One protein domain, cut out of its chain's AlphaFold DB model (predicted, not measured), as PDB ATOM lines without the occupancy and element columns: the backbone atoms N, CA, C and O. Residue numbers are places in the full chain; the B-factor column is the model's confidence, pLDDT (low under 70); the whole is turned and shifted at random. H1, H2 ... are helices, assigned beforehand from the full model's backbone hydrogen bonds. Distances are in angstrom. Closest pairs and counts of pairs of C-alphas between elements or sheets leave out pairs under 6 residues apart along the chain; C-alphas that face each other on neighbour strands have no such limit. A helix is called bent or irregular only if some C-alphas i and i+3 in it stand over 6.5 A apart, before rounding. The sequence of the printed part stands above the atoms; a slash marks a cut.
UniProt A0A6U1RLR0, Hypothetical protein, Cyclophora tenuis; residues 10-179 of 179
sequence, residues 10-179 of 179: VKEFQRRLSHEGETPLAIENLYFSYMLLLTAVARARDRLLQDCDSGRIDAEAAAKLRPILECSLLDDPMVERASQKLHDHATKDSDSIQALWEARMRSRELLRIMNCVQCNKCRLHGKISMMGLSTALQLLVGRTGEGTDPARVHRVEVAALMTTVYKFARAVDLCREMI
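AT A GLANCE: This is residues 10 to 179 of the 179 residues of the protein "Hypothetical protein" of Cyclophora tenuis (UniProt A0A6U1RLR0). Three helices that touch one another, H2a, H7 and H8, make the core, with H7 crossing H8 nearly at a right angle. H6 folds back along H7 as a helical hairpin and meets H5 in a V, while H5 crosses H2a; the small hairpin of H2b and H3 sits at one end of H2a and the short H1 near the other. The 170 printed residues have eight named helices, H1 to H8 in order, and no named strand, and the class is all helix. The whole is compact, with a radius of gyration of the C-alphas of 16.8 A, and rounded, spanning 48 by 44 by 37 A.

HOW THE PARTS SIT: H1, residues 10 to 17, touches no helix but is close to, though not clearly touching, H8, residues 155 to 178, the closest C-alphas of the two being those of Val 10 and Met 178, 6.6 A apart. H2, residues 26 to 53, was assigned as one helix by its hydrogen bonds but is bent, with C-alphas 43 and 46 7.7 A apart; its arms H2a, residues 26 to 43, and H2b, residues 46 to 53, stand at a steep tilt of 66 degrees. H2b and H3, residues 59 to 69, form a hairpin at a shallow tilt of 27 degrees, closest at the C-alphas of Cys 52 and Ala 62, 5.2 A. H4, residues 72 to 75, touches residues 38 to 42 of H2a, closest at Ala 42 and Leu 74, C-alphas 5.5 A apart. H5, residues 77 to 90, touches H2a about perpendicular at 86 degrees, with the C-alphas of Met 35 and Val 79 closest at 4.9 A. H6, residues 94 to 116, touches H5 only at the corner, and forms a hairpin with H7, residues 120 to 140, at a shallow tilt of 17 degrees, with Met 114 and Arg 123 closest, C-alphas 5.7 A apart. H7 and H8 touch about perpendicular at 74 degrees, the C-alphas of Gly 132 and Leu 161 being closest at 3.8 A. Every O i to N i+4 pair is within hydrogen-bond range in H1, H2a, H2b, H7 and H8, against 5 of 7 in H3, 8 of 10 in H5 and 15 of 19 in H6; H4 is too short for such a pair.

IN THESE COORDINATES: C-alpha 10 opens H1 at (-61.889, -1.183, 36.682). H2a is 25.7 A long, H6 34.7 A, H7 30.3 A and H8 34.9 A, which ends at C-alpha 178, (-61.853, -6.417, 40.684).

THE WHOLE: The C-alphas of Glu 20 and Ser 54 are farthest apart, 49.6 A. The printed part has no cut, H7 to H8 is a long link of 14 residues, and no printed residue is under 70 in pLDDT.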
ATOM      1  N   VAL A  10     -61.019  -0.099  37.114       91.31
ATOM      2  CA  VAL A  10     -61.889  -1.183  36.682       91.31
ATOM      3  C   VAL A  10     -61.840  -1.271  35.166       91.31
ATOM      4  O   VAL A  10     -61.641  -2.349  34.617       91.31
ATOM      5  N   LYS A  11     -61.911  -0.132  34.471       92.25
ATOM      6  CA  LYS A  11     -61.811  -0.095  33.008       92.25
ATOM      7  C   LYS A  11     -60.476  -0.644  32.499       92.25
ATOM      8  O   LYS A  11     -60.461  -1.419  31.544       92.25
ATOM      9  N   GLU A  12     -59.356  -0.263  33.114       92.06
ATOM     10  CA  GLU A  12     -58.036  -0.765  32.707       92.06
ATOM     11  C   GLU A  12     -57.829  -2.239  33.077       92.06
ATOM     12  O   GLU A  12     -57.224  -2.973  32.293       92.06
ATOM     13  N   PHE A  13     -58.362  -2.690  34.216       93.56
ATOM     14  CA  PHE A  13     -58.378  -4.105  34.585       93.56
ATOM     15  C   PHE A  13     -59.157  -4.923  33.552       93.56
ATOM     16  O   PHE A  13     -58.617  -5.880  32.999       93.56
ATOM     17  N   GLN A  14     -60.379  -4.495  33.219       94.06
ATOM     18  CA  GLN A  14     -61.221  -5.173  32.235       94.06
ATOM     19  C   GLN A  14     -60.551  -5.231  30.862       94.06
ATOM     20  O   GLN A  14     -60.481  -6.294  30.251       94.06
ATOM     21  N   ARG A  15     -59.964  -4.120  30.401       94.62
ATOM     22  CA  ARG A  15     -59.281  -4.074  29.104       94.62
ATOM     23  C   ARG A  15     -58.051  -4.982  29.045       94.62
ATOM     24  O   ARG A  15     -57.821  -5.614  28.020       94.62
ATOM     25  N   ARG A  16     -57.229  -5.023  30.098       93.81
ATOM     26  CA  ARG A  16     -55.911  -5.685  30.048       93.81
ATOM     27  C   ARG A  16     -55.914  -7.124  30.557       93.81
ATOM     28  O   ARG A  16     -55.188  -7.943  30.003       93.81
ATOM     29  N   LEU A  17     -56.648  -7.399  31.636       94.75
ATOM     30  CA  LEU A  17     -56.477  -8.600  32.463       94.75
ATOM     31  C   LEU A  17     -57.720  -9.492  32.545       94.75
ATOM     32  O   LEU A  17     -57.592 -10.624  33.006       94.75
ATOM     33  N   SER A  18     -58.900  -9.007  32.141       92.19
ATOM     34  CA  SER A  18     -60.093  -9.858  32.115       92.19
ATOM     35  C   SER A  18     -59.962 -10.979  31.085       92.19
ATOM     36  O   SER A  18     -59.174 -10.893  30.139       92.19
ATOM     37  N   HIS A  19     -60.804 -12.001  31.234       92.62
ATOM     38  CA  HIS A  19     -60.895 -13.110  30.287       92.62
ATOM     39  C   HIS A  19     -61.264 -12.650  28.859       92.62
ATOM     40  O   HIS A  19     -60.919 -13.311  27.884       92.62
ATOM     41  N   GLU A  20     -61.933 -11.502  28.711       94.12
ATOM     42  CA  GLU A  20     -62.290 -10.909  27.412       94.12
ATOM     43  C   GLU A  20     -61.313  -9.803  26.965       94.12
ATOM     44  O   GLU A  20     -61.500  -9.182  25.919       94.12
ATOM     45  N   GLY A  21     -60.274  -9.533  27.761       93.75
ATOM     46  CA  GLY A  21     -59.314  -8.463  27.531       93.75
ATOM     47  C   GLY A  21     -58.154  -8.845  26.610       93.75
ATOM     48  O   GLY A  21     -58.128  -9.878  25.945       93.75
ATOM     49  N   GLU A  22     -57.131  -7.992  26.603       96.38
ATOM     50  CA  GLU A  22     -55.920  -8.151  25.786       96.38
ATOM     51  C   GLU A  22     -55.080  -9.373  26.174       96.38
ATOM     52  O   GLU A  22     -54.313  -9.882  25.358       96.38
ATOM     53  N   THR A  23     -55.192  -9.837  27.422       94.81
ATOM     54  CA  THR A  23     -54.471 -11.013  27.925       94.81
ATOM     55  C   THR A  23     -55.440 -11.978  28.624       94.81
ATOM     56  O   THR A  23     -55.454 -12.033  29.853       94.81
ATOM     57  N   PRO A  24     -56.216 -12.776  27.864       92.88
ATOM     58  CA  PRO A  24     -57.300 -13.612  28.401       92.88
ATOM     59  C   PRO A  24     -56.904 -14.587  29.516       92.88
ATOM     60  O   PRO A  24     -57.722 -14.895  30.369       92.88
ATOM     61  N   LEU A  25     -55.649 -15.059  29.522       96.12
ATOM     62  CA  LEU A  25     -55.122 -16.008  30.515       96.12
ATOM     63  C   LEU A  25     -54.267 -15.336  31.604       96.12
ATOM     64  O   LEU A  25     -53.450 -15.992  32.256       96.12
ATOM     65  N   ALA A  26     -54.339 -14.009  31.751       95.56
ATOM     66  CA  ALA A  26     -53.479 -13.275  32.679       95.56
ATOM     67  C   ALA A  26     -53.670 -13.729  34.130       95.56
ATOM     68  O   ALA A  26     -52.684 -13.880  34.854       95.56
ATOM     69  N   ILE A  27     -54.918 -13.959  34.544       95.81
ATOM     70  CA  ILE A  27     -55.264 -14.313  35.923       95.81
ATOM     71  C   ILE A  27     -54.817 -15.750  36.224       95.81
ATOM     72  O   ILE A  27     -54.164 -15.995  37.236       95.81
ATOM     73  N   GLU A  28     -55.061 -16.699  35.327       95.44
ATOM     74  CA  GLU A  28     -54.614 -18.086  35.462       95.44
ATOM     75  C   GLU A  28     -53.088 -18.173  35.502       95.44
ATOM     76  O   GLU A  28     -52.524 -18.854  36.362       95.44
ATOM     77  N   ASN A  29     -52.405 -17.435  34.621       96.12
ATOM     78  CA  ASN A  29     -50.946 -17.370  34.608       96.12
ATOM     79  C   ASN A  29     -50.389 -16.700  35.873       96.12
ATOM     80  O   ASN A  29     -49.330 -17.111  36.361       96.12
ATOM     81  N   LEU A  30     -51.090 -15.705  36.431       97.06
ATOM     82  CA  LEU A  30     -50.755 -15.092  37.717       97.06
ATOM     83  C   LEU A  30     -50.803 -16.135  38.839       97.06
ATOM     84  O   LEU A  30     -49.815 -16.278  39.561       97.06
ATOM     85  N   TYR A  31     -51.895 -16.897  38.956       96.50
ATOM     86  CA  TYR A  31     -52.018 -17.961  39.960       96.50
ATOM     87  C   TYR A  31     -50.990 -19.073  39.749       96.50
ATOM     88  O   TYR A  31     -50.338 -19.482  40.708       96.50
ATOM     89  N   PHE A  32     -50.785 -19.528  38.509       97.12
ATOM     90  CA  PHE A  32     -49.772 -20.534  38.184       97.12
ATOM     91  C   PHE A  32     -48.378 -20.097  38.640       97.12
ATOM     92  O   PHE A  32     -47.677 -20.827  39.339       97.12
ATOM     93  N   SER A  33     -48.005 -18.865  38.308       97.62
ATOM     94  CA  SER A  33     -46.713 -18.292  38.683       97.62
ATOM     95  C   SER A  33     -46.597 -18.087  40.193       97.62
ATOM     96  O   SER A  33     -45.530 -18.309  40.763       97.62
ATOM     97  N   TYR A  34     -47.685 -17.697  40.864       98.00
ATOM     98  CA  TYR A  34     -47.697 -17.541  42.314       98.00
ATOM     99  C   TYR A  34     -47.507 -18.879  43.033       98.00
ATOM    100  O   TYR A  34     -46.693 -18.963  43.950       98.00
ATOM    101  N   MET A  35     -48.163 -19.943  42.563       98.12
ATOM    102  CA  MET A  35     -47.977 -21.300  43.084       98.12
ATOM    103  C   MET A  35     -46.520 -21.776  42.951       98.12
ATOM    104  O   MET A  35     -45.961 -22.327  43.901       98.12
ATOM    105  N   LEU A  36     -45.856 -21.489  41.823       98.06
ATOM    106  CA  LEU A  36     -44.422 -21.771  41.658       98.06
ATOM    107  C   LEU A  36     -43.557 -20.993  42.660       98.06
ATOM    108  O   LEU A  36     -42.649 -21.559  43.267       98.06
ATOM    109  N   LEU A  37     -43.833 -19.701  42.852       98.50
ATOM    110  CA  LEU A  37     -43.101 -18.864  43.804       98.50
ATOM    111  C   LEU A  37     -43.267 -19.368  45.246       98.50
ATOM    112  O   LEU A  37     -42.277 -19.452  45.971       98.50
ATOM    113  N   LEU A  38     -44.484 -19.739  45.651       98.31
ATOM    114  CA  LEU A  38     -44.766 -20.305  46.975       98.31
ATOM    115  C   LEU A  38     -44.052 -21.647  47.177       98.31
ATOM    116  O   LEU A  38     -43.376 -21.824  48.187       98.31
ATOM    117  N   THR A  39     -44.098 -22.545  46.187       98.12
ATOM    118  CA  THR A  39     -43.374 -23.828  46.252       98.12
ATOM    119  C   THR A  39     -41.862 -23.608  46.382       98.12
ATOM    120  O   THR A  39     -41.181 -24.285  47.152       98.12
ATOM    121  N   ALA A  40     -41.308 -22.620  45.672       98.19
ATOM    122  CA  ALA A  40     -39.894 -22.278  45.789       98.19
ATOM    123  C   ALA A  40     -39.530 -21.737  47.184       98.19
ATOM    124  O   ALA A  40     -38.456 -22.058  47.694       98.19
ATOM    125  N   VAL A  41     -40.414 -20.959  47.821       98.12
ATOM    126  CA  VAL A  41     -40.240 -20.531  49.220       98.12
ATOM    127  C   VAL A  41     -40.278 -21.729  50.161       98.12
ATOM    128  O   VAL A  41     -39.391 -21.838  51.004       98.12
ATOM    129  N   ALA A  42     -41.226 -22.654  49.984       97.50
ATOM    130  CA  ALA A  42     -41.296 -23.884  50.773       97.50
ATOM    131  C   ALA A  42     -39.983 -24.683  50.678       97.50
ATOM    132  O   ALA A  42     -39.426 -25.100  51.692       97.50
ATOM    133  N   ARG A  43     -39.405 -24.795  49.474       96.88
ATOM    134  CA  ARG A  43     -38.111 -25.463  49.246       96.88
ATOM    135  C   ARG A  43     -36.917 -24.721  49.855       96.88
ATOM    136  O   ARG A  43     -35.922 -25.352  50.190       96.88
ATOM    137  N   ALA A  44     -36.996 -23.400  50.014       97.50
ATOM    138  CA  ALA A  44     -35.963 -22.576  50.650       97.50
ATOM    139  C   ALA A  44     -36.193 -22.337  52.157       97.50
ATOM    140  O   ALA A  44     -35.377 -21.658  52.788       97.50
ATOM    141  N   ARG A  45     -37.273 -22.882  52.736       97.38
ATOM    142  CA  ARG A  45     -37.726 -22.631  54.114       97.38
ATOM    143  C   ARG A  45     -36.621 -22.835  55.141       97.38
ATOM    144  O   ARG A  45     -36.322 -21.909  55.891       97.38
ATOM    145  N   ASP A  46     -35.968 -23.993  55.131       96.69
ATOM    146  CA  ASP A  46     -34.948 -24.330  56.132       96.69
ATOM    147  C   ASP A  46     -33.757 -23.371  56.075       96.69
ATOM    148  O   ASP A  46     -33.259 -22.912  57.101       96.69
ATOM    149  N   ARG A  47     -33.338 -22.992  54.863       95.62
ATOM    150  CA  ARG A  47     -32.282 -21.996  54.670       95.62
ATOM    151  C   ARG A  47     -32.700 -20.623  55.210       95.62
ATOM    152  O   ARG A  47     -31.891 -19.950  55.844       95.62
ATOM    153  N   LEU A  48     -33.936 -20.197  54.965       96.50
ATOM    154  CA  LEU A  48     -34.454 -18.920  55.459       96.50
ATOM    155  C   LEU A  48     -34.565 -18.890  56.990       96.50
ATOM    156  O   LEU A  48     -34.204 -17.885  57.601       96.50
ATOM    157  N   LEU A  49     -34.996 -19.991  57.611       96.94
ATOM    158  CA  LEU A  49     -35.025 -20.138  59.069       96.94
ATOM    159  C   LEU A  49     -33.609 -20.083  59.659       96.94
ATOM    160  O   LEU A  49     -33.368 -19.310  60.582       96.94
ATOM    161  N   GLN A  50     -32.642 -20.778  59.055       96.12
ATOM    162  CA  GLN A  50     -31.233 -20.689  59.456       96.12
ATOM    163  C   GLN A  50     -30.663 -19.269  59.313       96.12
ATOM    164  O   GLN A  50     -29.862 -18.826  60.139       96.12
ATOM    165  N   ASP A  51     -31.049 -18.531  58.269       95.25
ATOM    166  CA  ASP A  51     -30.641 -17.135  58.085       95.25
ATOM    167  C   ASP A  51     -31.261 -16.216  59.157       95.25
ATOM    168  O   ASP A  51     -30.603 -15.267  59.591       95.25
ATOM    169  N   CYS A  52     -32.467 -16.534  59.643       95.81
ATOM    170  CA  CYS A  52     -33.087 -15.868  60.793       95.81
ATOM    171  C   CYS A  52     -32.364 -16.203  62.107       95.81
ATOM    172  O   CYS A  52     -32.064 -15.302  62.885       95.81
ATOM    173  N   ASP A  53     -32.067 -17.480  62.356       96.38
ATOM    174  CA  ASP A  53     -31.435 -17.942  63.602       96.38
ATOM    175  C   ASP A  53     -29.980 -17.468  63.730       96.38
ATOM    176  O   ASP A  53     -29.508 -17.159  64.822       96.38
ATOM    177  N   SER A  54     -29.263 -17.367  62.607       95.12
ATOM    178  CA  SER A  54     -27.863 -16.918  62.573       95.12
ATOM    179  C   SER A  54     -27.683 -15.395  62.598       95.12
ATOM    180  O   SER A  54     -26.545 -14.924  62.598       95.12
ATOM    181  N   GLY A  55     -28.771 -14.616  62.579       92.69
ATOM    182  CA  GLY A  55     -28.722 -13.150  62.539       92.69
ATOM    183  C   GLY A  55     -28.270 -12.566  61.196       92.69
ATOM    184  O   GLY A  55     -27.914 -11.390  61.123       92.69
ATOM    185  N   ARG A  56     -28.266 -13.364  60.114       93.06
ATOM    186  CA  ARG A  56     -28.042 -12.859  58.744       93.06
ATOM    187  C   ARG A  56     -29.218 -12.021  58.247       93.06
ATOM    188  O   ARG A  56     -29.029 -11.156  57.393       93.06
ATOM    189  N   ILE A  57     -30.406 -12.295  58.777       94.44
ATOM    190  CA  ILE A  57     -31.597 -11.455  58.694       94.44
ATOM    191  C   ILE A  57     -31.751 -10.776  60.057       94.44
ATOM    192  O   ILE A  57     -31.613 -11.431  61.090       94.44
ATOM    193  N   ASP A  58     -31.994  -9.465  60.065       95.06
ATOM    194  CA  ASP A  58     -32.171  -8.713  61.307       95.06
ATOM    195  C   ASP A  58     -33.380  -9.225  62.107       95.06
ATOM    196  O   ASP A  58     -34.325  -9.786  61.552       95.06
ATOM    197  N   ALA A  59     -33.353  -9.036  63.429       95.44
ATOM    198  CA  ALA A  59     -34.355  -9.612  64.324       95.44
ATOM    199  C   ALA A  59     -35.791  -9.150  64.008       95.44
ATOM    200  O   ALA A  59     -36.730  -9.938  64.142       95.44
ATOM    201  N   GLU A  60     -35.970  -7.902  63.560       96.06
ATOM    202  CA  GLU A  60     -37.287  -7.366  63.210       96.06
ATOM    203  C   GLU A  60     -37.831  -8.026  61.934       96.06
ATOM    204  O   GLU A  60     -38.978  -8.483  61.904       96.06
ATOM    205  N   ALA A  61     -37.012  -8.122  60.886       94.06
ATOM    206  CA  ALA A  61     -37.377  -8.806  59.653       94.06
ATOM    207  C   ALA A  61     -37.593 -10.309  59.881       94.06
ATOM    208  O   ALA A  61     -38.559 -10.870  59.363       94.06
ATOM    209  N   ALA A  62     -36.756 -10.951  60.698       96.31
ATOM    210  CA  ALA A  62     -36.889 -12.359  61.056       96.31
ATOM    211  C   ALA A  62     -38.221 -12.638  61.771       96.31
ATOM    212  O   ALA A  62     -38.912 -13.597  61.425       96.31
ATOM    213  N   ALA A  63     -38.628 -11.779  62.712       96.56
ATOM    214  CA  ALA A  63     -39.907 -11.905  63.414       96.56
ATOM    215  C   ALA A  63     -41.119 -11.819  62.467       96.56
ATOM    216  O   ALA A  63     -42.117 -12.500  62.687       96.56
ATOM    217  N   LYS A  64     -41.028 -11.024  61.392       95.56
ATOM    218  CA  LYS A  64     -42.077 -10.922  60.360       95.56
ATOM    219  C   LYS A  64     -42.029 -12.066  59.348       95.56
ATOM    220  O   LYS A  64     -43.060 -12.424  58.789       95.56
ATOM    221  N   LEU A  65     -40.846 -12.623  59.093       95.75
ATOM    222  CA  LEU A  65     -40.648 -13.678  58.104       95.75
ATOM    223  C   LEU A  65     -41.086 -15.055  58.620       95.75
ATOM    224  O   LEU A  65     -41.695 -15.804  57.860       95.75
ATOM    225  N   ARG A  66     -40.829 -15.389  59.892       96.69
ATOM    226  CA  ARG A  66     -41.166 -16.712  60.459       96.69
ATOM    227  C   ARG A  66     -42.637 -17.113  60.274       96.69
ATOM    228  O   ARG A  66     -42.853 -18.188  59.722       96.69
ATOM    229  N   PRO A  67     -43.639 -16.260  60.576       96.69
ATOM    230  CA  PRO A  67     -45.043 -16.622  60.362       96.69
ATOM    231  C   PRO A  67     -45.382 -16.918  58.896       96.69
ATOM    232  O   PRO A  67     -46.266 -17.719  58.609       96.69
ATOM    233  N   ILE A  68     -44.677 -16.284  57.952       95.94
ATOM    234  CA  ILE A  68     -44.854 -16.543  56.518       95.94
ATOM    235  C   ILE A  68     -44.317 -17.936  56.168       95.94
ATOM    236  O   ILE A  68     -44.949 -18.654  55.401       95.94
ATOM    237  N   LEU A  69     -43.170 -18.320  56.736       96.50
ATOM    238  CA  LEU A  69     -42.532 -19.623  56.510       96.50
ATOM    239  C   LEU A  69     -43.261 -20.786  57.195       96.50
ATOM    240  O   LEU A  69     -43.132 -21.926  56.757       96.50
ATOM    241  N   GLU A  70     -44.017 -20.493  58.250       95.50
ATOM    242  CA  GLU A  70     -44.871 -21.437  58.985       95.50
ATOM    243  C   GLU A  70     -46.303 -21.500  58.425       95.50
ATOM    244  O   GLU A  70     -47.136 -22.264  58.911       95.50
ATOM    245  N   CYS A  71     -46.615 -20.694  57.407       95.25
ATOM    246  CA  CYS A  71     -47.940 -20.663  56.808       95.25
ATOM    247  C   CYS A  71     -48.262 -22.000  56.129       95.25
ATOM    248  O   CYS A  71     -47.567 -22.413  55.200       95.25
ATOM    249  N   SER A  72     -49.379 -22.619  56.520       95.12
ATOM    250  CA  SER A  72     -49.820 -23.923  56.005       95.12
ATOM    251  C   SER A  72     -50.051 -23.949  54.494       95.12
ATOM    252  O   SER A  72     -50.033 -25.015  53.893       95.12
ATOM    253  N   LEU A  73     -50.256 -22.784  53.867       93.81
ATOM    254  CA  LEU A  73     -50.379 -22.670  52.413       93.81
ATOM    255  C   LEU A  73     -49.108 -23.133  51.683       93.81
ATOM    256  O   LEU A  73     -49.199 -23.614  50.558       93.81
ATOM    257  N   LEU A  74     -47.928 -22.993  52.299       95.62
ATOM    258  CA  LEU A  74     -46.667 -23.450  51.705       95.62
ATOM    259  C   LEU A  74     -46.578 -24.977  51.606       95.62
ATOM    260  O   LEU A  74     -45.846 -25.475  50.755       95.62
ATOM    261  N   ASP A  75     -47.328 -25.693  52.444       94.00
ATOM    262  CA  ASP A  75     -47.397 -27.154  52.469       94.00
ATOM    263  C   ASP A  75     -48.700 -27.680  51.816       94.00
ATOM    264  O   ASP A  75     -49.008 -28.869  51.908       94.00
ATOM    265  N   ASP A  76     -49.488 -26.815  51.159       95.44
ATOM    266  CA  ASP A  76     -50.734 -27.210  50.495       95.44
ATOM    267  C   ASP A  76     -50.441 -27.975  49.184       95.44
ATOM    268  O   ASP A  76     -49.828 -27.416  48.264       95.44
ATOM    269  N   PRO A  77     -50.932 -29.221  49.020       94.69
ATOM    270  CA  PRO A  77     -50.718 -30.004  47.803       94.69
ATOM    271  C   PRO A  77     -51.218 -29.325  46.520       94.69
ATOM    272  O   PRO A  77     -50.733 -29.626  45.430       94.69
ATOM    273  N   MET A  78     -52.206 -28.425  46.601       93.06
ATOM    274  CA  MET A  78     -52.685 -27.661  45.446       93.06
ATOM    275  C   MET A  78     -51.647 -26.659  44.954       93.06
ATOM    276  O   MET A  78     -51.536 -26.468  43.743       93.06
ATOM    277  N   VAL A  79     -50.871 -26.061  45.861       93.94
ATOM    278  CA  VAL A  79     -49.786 -25.133  45.516       93.94
ATOM    279  C   VAL A  79     -48.655 -25.884  44.812       93.94
ATOM    280  O   VAL A  79     -48.132 -25.412  43.800       93.94
ATOM    281  N   GLU A  80     -48.350 -27.102  45.259       94.50
ATOM    282  CA  GLU A  80     -47.303 -27.935  44.660       94.50
ATOM    283  C   GLU A  80     -47.644 -28.408  43.233       94.50
ATOM    284  O   GLU A  80     -46.743 -28.612  42.415       94.50
ATOM    285  N   ARG A  81     -48.934 -28.501  42.861       95.06
ATOM    286  CA  ARG A  81     -49.364 -28.963  41.522       95.06
ATOM    287  C   ARG A  81     -48.715 -28.198  40.372       95.06
ATOM    288  O   ARG A  81     -48.440 -28.798  39.332       95.06
ATOM    289  N   ALA A  82     -48.507 -26.890  40.518       94.00
ATOM    290  CA  ALA A  82     -47.857 -26.089  39.482       94.00
ATOM    291  C   ALA A  82     -46.397 -26.520  39.285       94.00
ATOM    292  O   ALA A  82     -45.951 -26.697  38.151       94.00
ATOM    293  N   SER A  83     -45.685 -26.743  40.393       94.88
ATOM    294  CA  SER A  83     -44.303 -27.219  40.383       94.88
ATOM    295  C   SER A  83     -44.200 -28.639  39.842       94.88
ATOM    296  O   SER A  83     -43.324 -28.898  39.023       94.88
ATOM    297  N   GLN A  84     -45.120 -29.536  40.212       94.88
ATOM    298  CA  GLN A  84     -45.141 -30.902  39.683       94.88
ATOM    299  C   GLN A  84     -45.339 -30.908  38.165       94.88
ATOM    300  O   GLN A  84     -44.551 -31.513  37.451       94.88
ATOM    301  N   LYS A  85     -46.321 -30.157  37.647       94.62
ATOM    302  CA  LYS A  85     -46.539 -30.037  36.196       94.62
ATOM    303  C   LYS A  85     -45.323 -29.466  35.467       94.62
ATOM    304  O   LYS A  85     -45.006 -29.909  34.366       94.62
ATOM    305  N   LEU A  86     -44.665 -28.469  36.062       94.38
ATOM    306  CA  LEU A  86     -43.434 -27.909  35.515       94.38
ATOM    307  C   LEU A  86     -42.315 -28.956  35.499       94.38
ATOM    308  O   LEU A  86     -41.623 -29.071  34.491       94.38
ATOM    309  N   HIS A  87     -42.147 -29.711  36.585       94.88
ATOM    310  CA  HIS A  87     -41.147 -30.767  36.694       94.88
ATOM    311  C   HIS A  87     -41.401 -31.882  35.676       94.88
ATOM    312  O   HIS A  87     -40.504 -32.173  34.894       94.88
ATOM    313  N   ASP A  88     -42.623 -32.421  35.610       94.94
ATOM    314  CA  ASP A  88     -43.020 -33.473  34.662       94.94
ATOM    315  C   ASP A  88     -42.742 -33.068  33.211       94.94
ATOM    316  O   ASP A  88     -42.331 -33.884  32.390       94.94
ATOM    317  N   HIS A  89     -42.958 -31.791  32.882       92.50
ATOM    318  CA  HIS A  89     -42.618 -31.258  31.570       92.50
ATOM    319  C   HIS A  89     -41.103 -31.124  31.381       92.50
ATOM    320  O   HIS A  89     -40.578 -31.532  30.351       92.50
ATOM    321  N   ALA A  90     -40.395 -30.580  32.372       92.38
ATOM    322  CA  ALA A  90     -38.956 -30.337  32.323       92.38
ATOM    323  C   ALA A  90     -38.110 -31.619  32.258       92.38
ATOM    324  O   ALA A  90     -36.989 -31.573  31.756       92.38
ATOM    325  N   THR A  91     -38.619 -32.744  32.765       93.00
ATOM    326  CA  THR A  91     -37.902 -34.030  32.833       93.00
ATOM    327  C   THR A  91     -38.458 -35.091  31.888       93.00
ATOM    328  O   THR A  91     -38.010 -36.236  31.924       93.00
ATOM    329  N   LYS A  92     -39.397 -34.718  31.011       94.56
ATOM    330  CA  LYS A  92     -40.081 -35.640  30.098       94.56
ATOM    331  C   LYS A  92     -39.129 -36.411  29.177       94.56
ATOM    332  O   LYS A  92     -39.339 -37.596  28.928       94.56
ATOM    333  N   ASP A  93     -38.121 -35.731  28.640       93.75
ATOM    334  CA  ASP A  93     -37.143 -36.271  27.695       93.75
ATOM    335  C   ASP A  93     -35.832 -35.462  27.735       93.75
ATOM    336  O   ASP A  93     -35.718 -34.442  28.423       93.75
ATOM    337  N   SER A  94     -34.808 -35.933  27.013       91.25
ATOM    338  CA  SER A  94     -33.495 -35.276  26.955       91.25
ATOM    339  C   SER A  94     -33.563 -33.849  26.417       91.25
ATOM    340  O   SER A  94     -32.810 -32.989  26.873       91.25
ATOM    341  N   ASP A  95     -34.468 -33.593  25.474       92.56
ATOM    342  CA  ASP A  95     -34.634 -32.280  24.852       92.56
ATOM    343  C   ASP A  95     -35.243 -31.288  25.851       92.56
ATOM    344  O   ASP A  95     -34.789 -30.147  25.956       92.56
ATOM    345  N   SER A  96     -36.199 -31.742  26.664       92.06
ATOM    346  CA  SER A  96     -36.809 -30.964  27.747       92.06
ATOM    347  C   SER A  96     -35.790 -30.589  28.826       92.06
ATOM    348  O   SER A  96     -35.738 -29.437  29.264       92.06
ATOM    349  N   ILE A  97     -34.904 -31.520  29.194       91.12
ATOM    350  CA  ILE A  97     -33.802 -31.240  30.127       91.12
ATOM    351  C   ILE A  97     -32.827 -30.229  29.509       91.12
ATOM    352  O   ILE A  97     -32.403 -29.284  30.177       91.12
ATOM    353  N   GLN A  98     -32.497 -30.374  28.223       91.00
ATOM    354  CA  GLN A  98     -31.632 -29.429  27.515       91.00
ATOM    355  C   GLN A  98     -32.253 -28.019  27.457       91.00
ATOM    356  O   GLN A  98     -31.543 -27.021  27.634       91.00
ATOM    357  N   ALA A  99     -33.577 -27.921  27.312       92.62
ATOM    358  CA  ALA A  99     -34.311 -26.657  27.311       92.62
ATOM    359  C   ALA A  99     -34.216 -25.892  28.647       92.62
ATOM    360  O   ALA A  99     -34.330 -24.664  28.659       92.62
ATOM    361  N   LEU A 100     -33.915 -26.553  29.775       92.25
ATOM    362  CA  LEU A 100     -33.657 -25.866  31.051       92.25
ATOM    363  C   LEU A 100     -32.450 -24.925  30.965       92.25
ATOM    364  O   LEU A 100     -32.451 -23.832  31.546       92.25
ATOM    365  N   TRP A 101     -31.416 -25.317  30.216       89.88
ATOM    366  CA  TRP A 101     -30.268 -24.447  29.979       89.88
ATOM    367  C   TRP A 101     -30.664 -23.227  29.146       89.88
ATOM    368  O   TRP A 101     -30.265 -22.103  29.470       89.88
ATOM    369  N   GLU A 102     -31.504 -23.418  28.130       92.00
ATOM    370  CA  GLU A 102     -32.037 -22.323  27.324       92.00
ATOM    371  C   GLU A 102     -32.881 -21.366  28.168       92.00
ATOM    372  O   GLU A 102     -32.646 -20.159  28.127       92.00
ATOM    373  N   ALA A 103     -33.787 -21.875  29.006       91.19
ATOM    374  CA  ALA A 103     -34.604 -21.068  29.915       91.19
ATOM    375  C   ALA A 103     -33.741 -20.214  30.864       91.19
ATOM    376  O   ALA A 103     -33.995 -19.017  31.061       91.19
ATOM    377  N   ARG A 104     -32.655 -20.790  31.398       90.94
ATOM    378  CA  ARG A 104     -31.672 -20.062  32.217       90.94
ATOM    379  C   ARG A 104     -30.968 -18.965  31.416       90.94
ATOM    380  O   ARG A 104     -30.795 -17.854  31.920       90.94
ATOM    381  N   MET A 105     -30.562 -19.246  30.180       92.88
ATOM    382  CA  MET A 105     -29.931 -18.250  29.311       92.88
ATOM    383  C   MET A 105     -30.901 -17.126  28.940       92.88
ATOM    384  O   MET A 105     -30.551 -15.955  29.074       92.88
ATOM    385  N   ARG A 106     -32.150 -17.452  28.595       94.00
ATOM    386  CA  ARG A 106     -33.207 -16.469  28.314       94.00
ATOM    387  C   ARG A 106     -33.494 -15.578  29.517       94.00
ATOM    388  O   ARG A 106     -33.626 -14.373  29.346       94.00
ATOM    389  N   SER A 107     -33.484 -16.125  30.730       92.75
ATOM    390  CA  SER A 107     -33.644 -15.340  31.962       92.75
ATOM    391  C   SER A 107     -32.540 -14.287  32.136       92.75
ATOM    392  O   SER A 107     -32.810 -13.150  32.531       92.75
ATOM    393  N   ARG A 108     -31.292 -14.618  31.772       93.38
ATOM    394  CA  ARG A 108     -30.173 -13.657  31.766       93.38
ATOM    395  C   ARG A 108     -30.348 -12.578  30.702       93.38
ATOM    396  O   ARG A 108     -30.070 -11.412  30.984       93.38
ATOM    397  N   GLU A 109     -30.817 -12.941  29.510       96.06
ATOM    398  CA  GLU A 109     -31.092 -11.964  28.451       96.06
ATOM    399  C   GLU A 109     -32.254 -11.033  28.820       96.06
ATOM    400  O   GLU A 109     -32.147  -9.824  28.628       96.06
ATOM    401  N   LEU A 110     -33.317 -11.543  29.452       95.06
ATOM    402  CA  LEU A 110     -34.409 -10.709  29.962       95.06
ATOM    403  C   LEU A 110     -33.897  -9.681  30.977       95.06
ATOM    404  O   LEU A 110     -34.209  -8.497  30.860       95.06
ATOM    405  N   LEU A 111     -33.031 -10.078  31.916       94.19
ATOM    406  CA  LEU A 111     -32.395  -9.136  32.848       94.19
ATOM    407  C   LEU A 111     -31.538  -8.071  32.142       94.19
ATOM    408  O   LEU A 111     -31.456  -6.941  32.634       94.19
ATOM    409  N   ARG A 112     -30.919  -8.393  30.997       95.94
ATOM    410  CA  ARG A 112     -30.194  -7.414  30.169       95.94
ATOM    411  C   ARG A 112     -31.142  -6.456  29.462       95.94
ATOM    412  O   ARG A 112     -30.893  -5.256  29.511       95.94
ATOM    413  N   ILE A 113     -32.235  -6.951  28.880       96.25
ATOM    414  CA  ILE A 113     -33.262  -6.124  28.225       96.25
ATOM    415  C   ILE A 113     -33.871  -5.128  29.217       96.25
ATOM    416  O   ILE A 113     -34.109  -3.977  28.859       96.25
ATOM    417  N   MET A 114     -34.026  -5.506  30.490       95.38
ATOM    418  CA  MET A 114     -34.495  -4.579  31.528       95.38
ATOM    419  C   MET A 114     -33.596  -3.338  31.685       95.38
ATOM    420  O   MET A 114     -34.063  -2.317  32.183       95.38
ATOM    421  N   ASN A 115     -32.325  -3.365  31.260       95.88
ATOM    422  CA  ASN A 115     -31.474  -2.165  31.255       95.88
ATOM    423  C   ASN A 115     -31.938  -1.101  30.253       95.88
ATOM    424  O   ASN A 115     -31.646   0.074  30.463       95.88
ATOM    425  N   CYS A 116     -32.676  -1.496  29.216       97.81
ATOM    426  CA  CYS A 116     -33.220  -0.602  28.195       97.81
ATOM    427  C   CYS A 116     -34.536   0.069  28.627       97.81
ATOM    428  O   CYS A 116     -35.028   0.959  27.938       97.81
ATOM    429  N   VAL A 117     -35.118  -0.330  29.764       97.44
ATOM    430  CA  VAL A 117     -36.345   0.279  30.295       97.44
ATOM    431  C   VAL A 117     -36.024   1.659  30.876       97.44
ATOM    432  O   VAL A 117     -35.316   1.770  31.878       97.44
ATOM    433  N   GLN A 118     -36.574   2.710  30.261       97.69
ATOM    434  CA  GLN A 118     -36.326   4.110  30.642       97.69
ATOM    435  C   GLN A 118     -36.995   4.502  31.970       97.69
ATOM    436  O   GLN A 118     -36.440   5.267  32.757       97.69
ATOM    437  N   CYS A 119     -38.178   3.950  32.252       97.81
ATOM    438  CA  CYS A 119     -38.870   4.156  33.520       97.81
ATOM    439  C   CYS A 119     -38.094   3.488  34.671       97.81
ATOM    440  O   CYS A 119     -38.065   2.262  34.787       97.81
ATOM    441  N   ASN A 120     -37.509   4.287  35.570       97.44
ATOM    442  CA  ASN A 120     -36.688   3.782  36.680       97.44
ATOM    443  C   ASN A 120     -37.446   2.827  37.618       97.44
ATOM    444  O   ASN A 120     -36.902   1.789  38.001       97.44
ATOM    445  N   LYS A 121     -38.707   3.140  37.953       96.88
ATOM    446  CA  LYS A 121     -39.561   2.261  38.773       96.88
ATOM    447  C   LYS A 121     -39.825   0.934  38.053       96.88
ATOM    448  O   LYS A 121     -39.615  -0.131  38.623       96.88
ATOM    449  N   CYS A 122     -40.192   0.991  36.777       97.56
ATOM    450  CA  CYS A 122     -40.466  -0.177  35.947       97.56
ATOM    451  C   CYS A 122     -39.224  -1.071  35.811       97.56
ATOM    452  O   CYS A 122     -39.312  -2.282  35.989       97.56
ATOM    453  N   ARG A 123     -38.044  -0.471  35.601       98.06
ATOM    454  CA  ARG A 123     -36.756  -1.176  35.557       98.06
ATOM    455  C   ARG A 123     -36.448  -1.895  36.867       98.06
ATOM    456  O   ARG A 123     -36.057  -3.059  36.843       98.06
ATOM    457  N   LEU A 124     -36.619  -1.218  38.005       97.06
ATOM    458  CA  LEU A 124     -36.400  -1.809  39.326       97.06
ATOM    459  C   LEU A 124     -37.349  -2.988  39.563       97.06
ATOM    460  O   LEU A 124     -36.908  -4.094  39.874       97.06
ATOM    461  N   HIS A 125     -38.652  -2.766  39.380       97.50
ATOM    462  CA  HIS A 125     -39.657  -3.792  39.630       97.50
ATOM    463  C   HIS A 125     -39.528  -4.968  38.660       97.50
ATOM    464  O   HIS A 125     -39.640  -6.107  39.112       97.50
ATOM    465  N   GLY A 126     -39.233  -4.709  37.384       97.19
ATOM    466  CA  GLY A 126     -39.002  -5.729  36.365       97.19
ATOM    467  C   GLY A 126     -37.796  -6.607  36.686       97.19
ATOM    468  O   GLY A 126     -37.913  -7.830  36.663       97.19
ATOM    469  N   LYS A 127     -36.660  -6.016  37.085       97.75
ATOM    470  CA  LYS A 127     -35.473  -6.786  37.495       97.75
ATOM    471  C   LYS A 127     -35.719  -7.643  38.731       97.75
ATOM    472  O   LYS A 127     -35.323  -8.801  38.732       97.75
ATOM    473  N   ILE A 128     -36.376  -7.092  39.756       98.00
ATOM    474  CA  ILE A 128     -36.704  -7.845  40.975       98.00
ATOM    475  C   ILE A 128     -37.607  -9.034  40.637       98.00
ATOM    476  O   ILE A 128     -37.294 -10.149  41.034       98.00
ATOM    477  N   SER A 129     -38.690  -8.811  39.880       97.44
ATOM    478  CA  SER A 129     -39.638  -9.881  39.544       97.44
ATOM    479  C   SER A 129     -39.009 -10.953  38.649       97.44
ATOM    480  O   SER A 129     -39.213 -12.140  38.883       97.44
ATOM    481  N   MET A 130     -38.194 -10.554  37.667       97.06
ATOM    482  CA  MET A 130     -37.477 -11.499  36.807       97.06
ATOM    483  C   MET A 130     -36.444 -12.312  37.594       97.06
ATOM    484  O   MET A 130     -36.330 -13.520  37.398       97.06
ATOM    485  N   MET A 131     -35.707 -11.673  38.508       97.88
ATOM    486  CA  MET A 131     -34.765 -12.372  39.381       97.88
ATOM    487  C   MET A 131     -35.496 -13.352  40.299       97.88
ATOM    488  O   MET A 131     -35.101 -14.507  40.348       97.88
ATOM    489  N   GLY A 132     -36.594 -12.942  40.943       98.12
ATOM    490  CA  GLY A 132     -37.381 -13.823  41.807       98.12
ATOM    491  C   GLY A 132     -37.945 -15.041  41.073       98.12
ATOM    492  O   GLY A 132     -37.812 -16.159  41.567       98.12
ATOM    493  N   LEU A 133     -38.490 -14.859  39.863       97.69
ATOM    494  CA  LEU A 133     -38.934 -15.973  39.014       97.69
ATOM    495  C   LEU A 133     -37.768 -16.887  38.610       97.69
ATOM    496  O   LEU A 133     -37.883 -18.106  38.696       97.69
ATOM    497  N   SER A 134     -36.622 -16.319  38.219       96.88
ATOM    498  CA  SER A 134     -35.427 -17.105  37.884       96.88
ATOM    499  C   SER A 134     -34.915 -17.907  39.082       96.88
ATOM    500  O   SER A 134     -34.483 -19.047  38.912       96.88
ATOM    501  N   THR A 135     -34.954 -17.336  40.287       97.88
ATOM    502  CA  THR A 135     -34.579 -18.021  41.526       97.88
ATOM    503  C   THR A 135     -35.555 -19.147  41.846       97.88
ATOM    504  O   THR A 135     -35.110 -20.236  42.202       97.88
ATOM    505  N   ALA A 136     -36.861 -18.936  41.649       98.00
ATOM    506  CA  ALA A 136     -37.857 -19.992  41.805       98.00
ATOM    507  C   ALA A 136     -37.587 -21.166  40.854       98.00
ATOM    508  O   ALA A 136     -37.458 -22.300  41.304       98.00
ATOM    509  N   LEU A 137     -37.379 -20.902  39.560       96.62
ATOM    510  CA  LEU A 137     -37.032 -21.948  38.590       96.62
ATOM    511  C   LEU A 137     -35.724 -22.669  38.956       96.62
ATOM    512  O   LEU A 137     -35.634 -23.891  38.855       96.62
ATOM    513  N   GLN A 138     -34.712 -21.940  39.433       96.06
ATOM    514  CA  GLN A 138     -33.456 -22.546  39.877       96.06
ATOM    515  C   GLN A 138     -33.647 -23.494  41.070       96.06
ATOM    516  O   GLN A 138     -33.012 -24.549  41.100       96.06
ATOM    517  N   LEU A 139     -34.493 -23.130  42.035       97.31
ATOM    518  CA  LEU A 139     -34.804 -23.951  43.206       97.31
ATOM    519  C   LEU A 139     -35.640 -25.183  42.843       97.31
ATOM    520  O   LEU A 139     -35.372 -26.258  43.374       97.31
ATOM    521  N   LEU A 140     -36.613 -25.033  41.938       96.81
ATOM    522  CA  LEU A 140     -37.562 -26.090  41.581       96.81
ATOM    523  C   LEU A 140     -36.998 -27.098  40.574       96.81
ATOM    524  O   LEU A 140     -37.095 -28.295  40.808       96.81
ATOM    525  N   VAL A 141     -36.393 -26.631  39.476       94.81
ATOM    526  CA  VAL A 141     -35.929 -27.504  38.375       94.81
ATOM    527  C   VAL A 141     -34.424 -27.421  38.123       94.81
ATOM    528  O   VAL A 141     -33.819 -28.377  37.644       94.81
ATOM    529  N   GLY A 142     -33.755 -26.331  38.503       92.94
ATOM    530  CA  GLY A 142     -32.296 -26.243  38.395       92.94
ATOM    531  C   GLY A 142     -31.794 -26.436  36.956       92.94
ATOM    532  O   GLY A 142     -32.354 -25.877  36.019       92.94
ATOM    533  N   ARG A 143     -30.694 -27.182  36.779       88.94
ATOM    534  CA  ARG A 143     -30.120 -27.483  35.446       88.94
ATOM    535  C   ARG A 143     -30.521 -28.851  34.898       88.94
ATOM    536  O   ARG A 143     -30.369 -29.066  33.704       88.94
ATOM    537  N   THR A 144     -30.937 -29.760  35.773       87.81
ATOM    538  CA  THR A 144     -31.132 -31.190  35.482       87.81
ATOM    539  C   THR A 144     -32.559 -31.664  35.756       87.81
ATOM    540  O   THR A 144     -32.850 -32.831  35.548       87.81
ATOM    541  N   GLY A 145     -33.442 -30.784  36.235       89.81
ATOM    542  CA  GLY A 145     -34.791 -31.123  36.696       89.81
ATOM    543  C   GLY A 145     -34.897 -31.329  38.209       89.81
ATOM    544  O   GLY A 145     -35.990 -31.255  38.753       89.81
ATOM    545  N   GLU A 146     -33.778 -31.517  38.912       89.06
ATOM    546  CA  GLU A 146     -33.754 -31.863  40.346       89.06
ATOM    547  C   GLU A 146     -33.797 -30.644  41.288       89.06
ATOM    548  O   GLU A 146     -33.826 -30.775  42.515       89.06
ATOM    549  N   GLY A 147     -33.794 -29.432  40.727       92.19
ATOM    550  CA  GLY A 147     -33.646 -28.207  41.508       92.19
ATOM    551  C   GLY A 147     -32.209 -27.983  41.986       92.19
ATOM    552  O   GLY A 147     -31.311 -28.798  41.788       92.19
ATOM    553  N   THR A 148     -31.957 -26.822  42.583       94.12
ATOM    554  CA  THR A 148     -30.654 -26.485  43.172       94.12
ATOM    555  C   THR A 148     -30.775 -26.444  44.684       94.12
ATOM    556  O   THR A 148     -31.790 -25.992  45.205       94.12
ATOM    557  N   ASP A 149     -29.711 -26.845  45.375       94.88
ATOM    558  CA  ASP A 149     -29.574 -26.659  46.817       94.88
ATOM    559  C   ASP A 149     -29.807 -25.179  47.216       94.88
ATOM    560  O   ASP A 149     -29.049 -24.302  46.767       94.88
ATOM    561  N   PRO A 150     -30.815 -24.880  48.066       95.62
ATOM    562  CA  PRO A 150     -31.074 -23.537  48.581       95.62
ATOM    563  C   PRO A 150     -29.859 -22.888  49.253       95.62
ATOM    564  O   PRO A 150     -29.730 -21.662  49.232       95.62
ATOM    565  N   ALA A 151     -28.926 -23.674  49.806       93.56
ATOM    566  CA  ALA A 151     -27.711 -23.155  50.425       93.56
ATOM    567  C   ALA A 151     -26.811 -22.390  49.432       93.56
ATOM    568  O   ALA A 151     -26.080 -21.474  49.817       93.56
ATOM    569  N   ARG A 152     -26.898 -22.723  48.139       93.88
ATOM    570  CA  ARG A 152     -26.091 -22.126  47.064       93.88
ATOM    571  C   ARG A 152     -26.708 -20.869  46.458       93.88
ATOM    572  O   ARG A 152     -26.058 -20.222  45.640       93.88
ATOM    573  N   VAL A 153     -27.943 -20.532  46.824       95.25
ATOM    574  CA  VAL A 153     -28.636 -19.341  46.323       95.25
ATOM    575  C   VAL A 153     -28.112 -18.104  47.052       95.25
ATOM    576  O   VAL A 153     -27.977 -18.083  48.281       95.25
ATOM    577  N   HIS A 154     -27.785 -17.050  46.302       95.38
ATOM    578  CA  HIS A 154     -27.260 -15.825  46.892       95.38
ATOM    579  C   HIS A 154     -28.343 -15.068  47.664       95.38
ATOM    580  O   HIS A 154     -29.511 -15.047  47.287       95.38
ATOM    581  N   ARG A 155     -27.943 -14.328  48.707       94.44
ATOM    582  CA  ARG A 155     -28.877 -13.546  49.541       94.44
ATOM    583  C   ARG A 155     -29.797 -12.616  48.734       94.44
ATOM    584  O   ARG A 155     -30.947 -12.412  49.094       94.44
ATOM    585  N   VAL A 156     -29.281 -12.044  47.641       95.94
ATOM    586  CA  VAL A 156     -30.025 -11.107  46.782       95.94
ATOM    587  C   VAL A 156     -31.096 -11.841  45.977       95.94
ATOM    588  O   VAL A 156     -32.187 -11.313  45.800       95.94
ATOM    589  N   GLU A 157     -30.809 -13.066  45.541       97.19
ATOM    590  CA  GLU A 157     -31.762 -13.931  44.844       97.19
ATOM    591  C   GLU A 157     -32.903 -14.343  45.781       97.19
ATOM    592  O   GLU A 157     -34.072 -14.217  45.425       97.19
ATOM    593  N   VAL A 158     -32.579 -14.728  47.020       96.00
ATOM    594  CA  VAL A 158     -33.581 -15.045  48.049       96.00
ATOM    595  C   VAL A 158     -34.442 -13.821  48.394       96.00
ATOM    596  O   VAL A 158     -35.666 -13.915  48.455       96.00
ATOM    597  N   ALA A 159     -33.831 -12.643  48.550       96.19
ATOM    598  CA  ALA A 159     -34.572 -11.403  48.776       96.19
ATOM    599  C   ALA A 159     -35.491 -11.052  47.590       96.19
ATOM    600  O   ALA A 159     -36.632 -10.626  47.789       96.19
ATOM    601  N   ALA A 160     -35.027 -11.255  46.352       98.19
ATOM    602  CA  ALA A 160     -35.829 -11.050  45.151       98.19
ATOM    603  C   ALA A 160     -36.993 -12.046  45.060       98.19
ATOM    604  O   ALA A 160     -38.097 -11.635  44.700       98.19
ATOM    605  N   LEU A 161     -36.785 -13.313  45.436       98.44
ATOM    606  CA  LEU A 161     -37.837 -14.326  45.540       98.44
ATOM    607  C   LEU A 161     -38.934 -13.868  46.509       98.44
ATOM    608  O   LEU A 161     -40.079 -13.713  46.089       98.44
ATOM    609  N   MET A 162     -38.580 -13.544  47.758       97.50
ATOM    610  CA  MET A 162     -39.547 -13.091  48.770       97.50
ATOM    611  C   MET A 162     -40.273 -11.805  48.356       97.50
ATOM    612  O   MET A 162     -41.488 -11.686  48.504       97.50
ATOM    613  N   THR A 163     -39.552 -10.853  47.757       97.88
ATOM    614  CA  THR A 163     -40.163  -9.616  47.247       97.88
ATOM    615  C   THR A 163     -41.136  -9.901  46.100       97.88
ATOM    616  O   THR A 163     -42.161  -9.234  45.966       97.88
ATOM    617  N   THR A 164     -40.832 -10.885  45.255       98.56
ATOM    618  CA  THR A 164     -41.702 -11.277  44.140       98.56
ATOM    619  C   THR A 164     -42.951 -11.988  44.650       98.56
ATOM    620  O   THR A 164     -44.041 -11.637  44.215       98.56
ATOM    621  N   VAL A 165     -42.829 -12.878  45.638       98.06
ATOM    622  CA  VAL A 165     -43.972 -13.500  46.338       98.06
ATOM    623  C   VAL A 165     -44.923 -12.429  46.873       98.06
ATOM    624  O   VAL A 165     -46.121 -12.497  46.609       98.06
ATOM    625  N   TYR A 166     -44.401 -11.389  47.535       97.50
ATOM    626  CA  TYR A 166     -45.215 -10.267  48.018       97.50
ATOM    627  C   TYR A 166     -45.953  -9.531  46.886       97.50
ATOM    628  O   TYR A 166     -47.139  -9.231  47.008       97.50
ATOM    629  N   LYS A 167     -45.283  -9.263  45.757       97.88
ATOM    630  CA  LYS A 167     -45.928  -8.621  44.596       97.88
ATOM    631  C   LYS A 167     -47.068  -9.464  44.029       97.88
ATOM    632  O   LYS A 167     -48.097  -8.903  43.669       97.88
ATOM    633  N   PHE A 168     -46.880 -10.779  43.938       98.06
ATOM    634  CA  PHE A 168     -47.911 -11.690  43.442       98.06
ATOM    635  C   PHE A 168     -49.074 -11.813  44.430       98.06
ATOM    636  O   PHE A 168     -50.216 -11.754  43.992       98.06
ATOM    637  N   ALA A 169     -48.808 -11.856  45.739       97.06
ATOM    638  CA  ALA A 169     -49.851 -11.808  46.765       97.06
ATOM    639  C   ALA A 169     -50.730 -10.554  46.608       97.06
ATOM    640  O   ALA A 169     -51.944 -10.653  46.473       97.06
ATOM    641  N   ARG A 170     -50.105  -9.374  46.486       97.56
ATOM    642  CA  ARG A 170     -50.811  -8.106  46.238       97.56
ATOM    643  C   ARG A 170     -51.594  -8.090  44.925       97.56
ATOM    644  O   ARG A 170     -52.646  -7.463  44.859       97.56
ATOM    645  N   ALA A 171     -51.072  -8.725  43.877       96.50
ATOM    646  CA  ALA A 171     -51.762  -8.822  42.595       96.50
ATOM    647  C   ALA A 171     -52.989  -9.740  42.680       96.50
ATOM    648  O   ALA A 171     -54.021  -9.421  42.097       96.50
ATOM    649  N   VAL A 172     -52.897 -10.843  43.428       96.31
ATOM    650  CA  VAL A 172     -54.029 -11.737  43.703       96.31
ATOM    651  C   VAL A 172     -55.102 -11.011  44.514       96.31
ATOM    652  O   VAL A 172     -56.264 -11.069  44.126       96.31
ATOM    653  N   ASP A 173     -54.726 -10.276  45.566       96.25
ATOM    654  CA  ASP A 173     -55.668  -9.451  46.338       96.25
ATOM    655  C   ASP A 173     -56.411  -8.462  45.431       96.25
ATOM    656  O   ASP A 173     -57.637  -8.416  45.439       96.25
ATOM    657  N   LEU A 174     -55.678  -7.748  44.566       93.88
ATOM    658  CA  LEU A 174     -56.270  -6.817  43.605       93.88
ATOM    659  C   LEU A 174     -57.242  -7.516  42.646       93.88
ATOM    660  O   LEU A 174     -58.322  -6.998  42.387       93.88
ATOM    661  N   CYS A 175     -56.887  -8.688  42.111       93.44
ATOM    662  CA  CYS A 175     -57.785  -9.424  41.217       93.44
ATOM    663  C   CYS A 175     -59.070  -9.853  41.937       93.44
ATOM    664  O   CYS A 175     -60.131  -9.827  41.329       93.44
ATOM    665  N   ARG A 176     -58.997 -10.207  43.225       92.38
ATOM    666  CA  ARG A 176     -60.176 -10.574  44.030       92.38
ATOM    667  C   ARG A 176     -61.103  -9.394  44.317       92.38
ATOM    668  O   ARG A 176     -62.279  -9.622  44.553       92.38
ATOM    669  N   GLU A 177     -60.578  -8.173  44.332       91.69
ATOM    670  CA  GLU A 177     -61.369  -6.945  44.489       91.69
ATOM    671  C   GLU A 177     -62.021  -6.485  43.171       91.69
ATOM    672  O   GLU A 177     -62.997  -5.740  43.202       91.69
ATOM    673  N   MET A 178     -61.463  -6.891  42.023       86.44
ATOM    674  CA  MET A 178     -61.853  -6.417  40.684       86.44
ATOM    675  C   MET A 178     -62.759  -7.389  39.906       86.44
ATOM    676  O   MET A 178     -63.314  -6.990  38.878       86.44
ATOM    677  N   ILE A 179     -62.866  -8.645  40.359       79.44
ATOM    678  CA  ILE A 179     -63.788  -9.686  39.857       79.44
ATOM    679  C   ILE A 179     -65.084  -9.626  40.663       79.44
ATOM    680  O   ILE A 179     -66.160  -9.641  40.025       79.44
TER     681      ILE A 179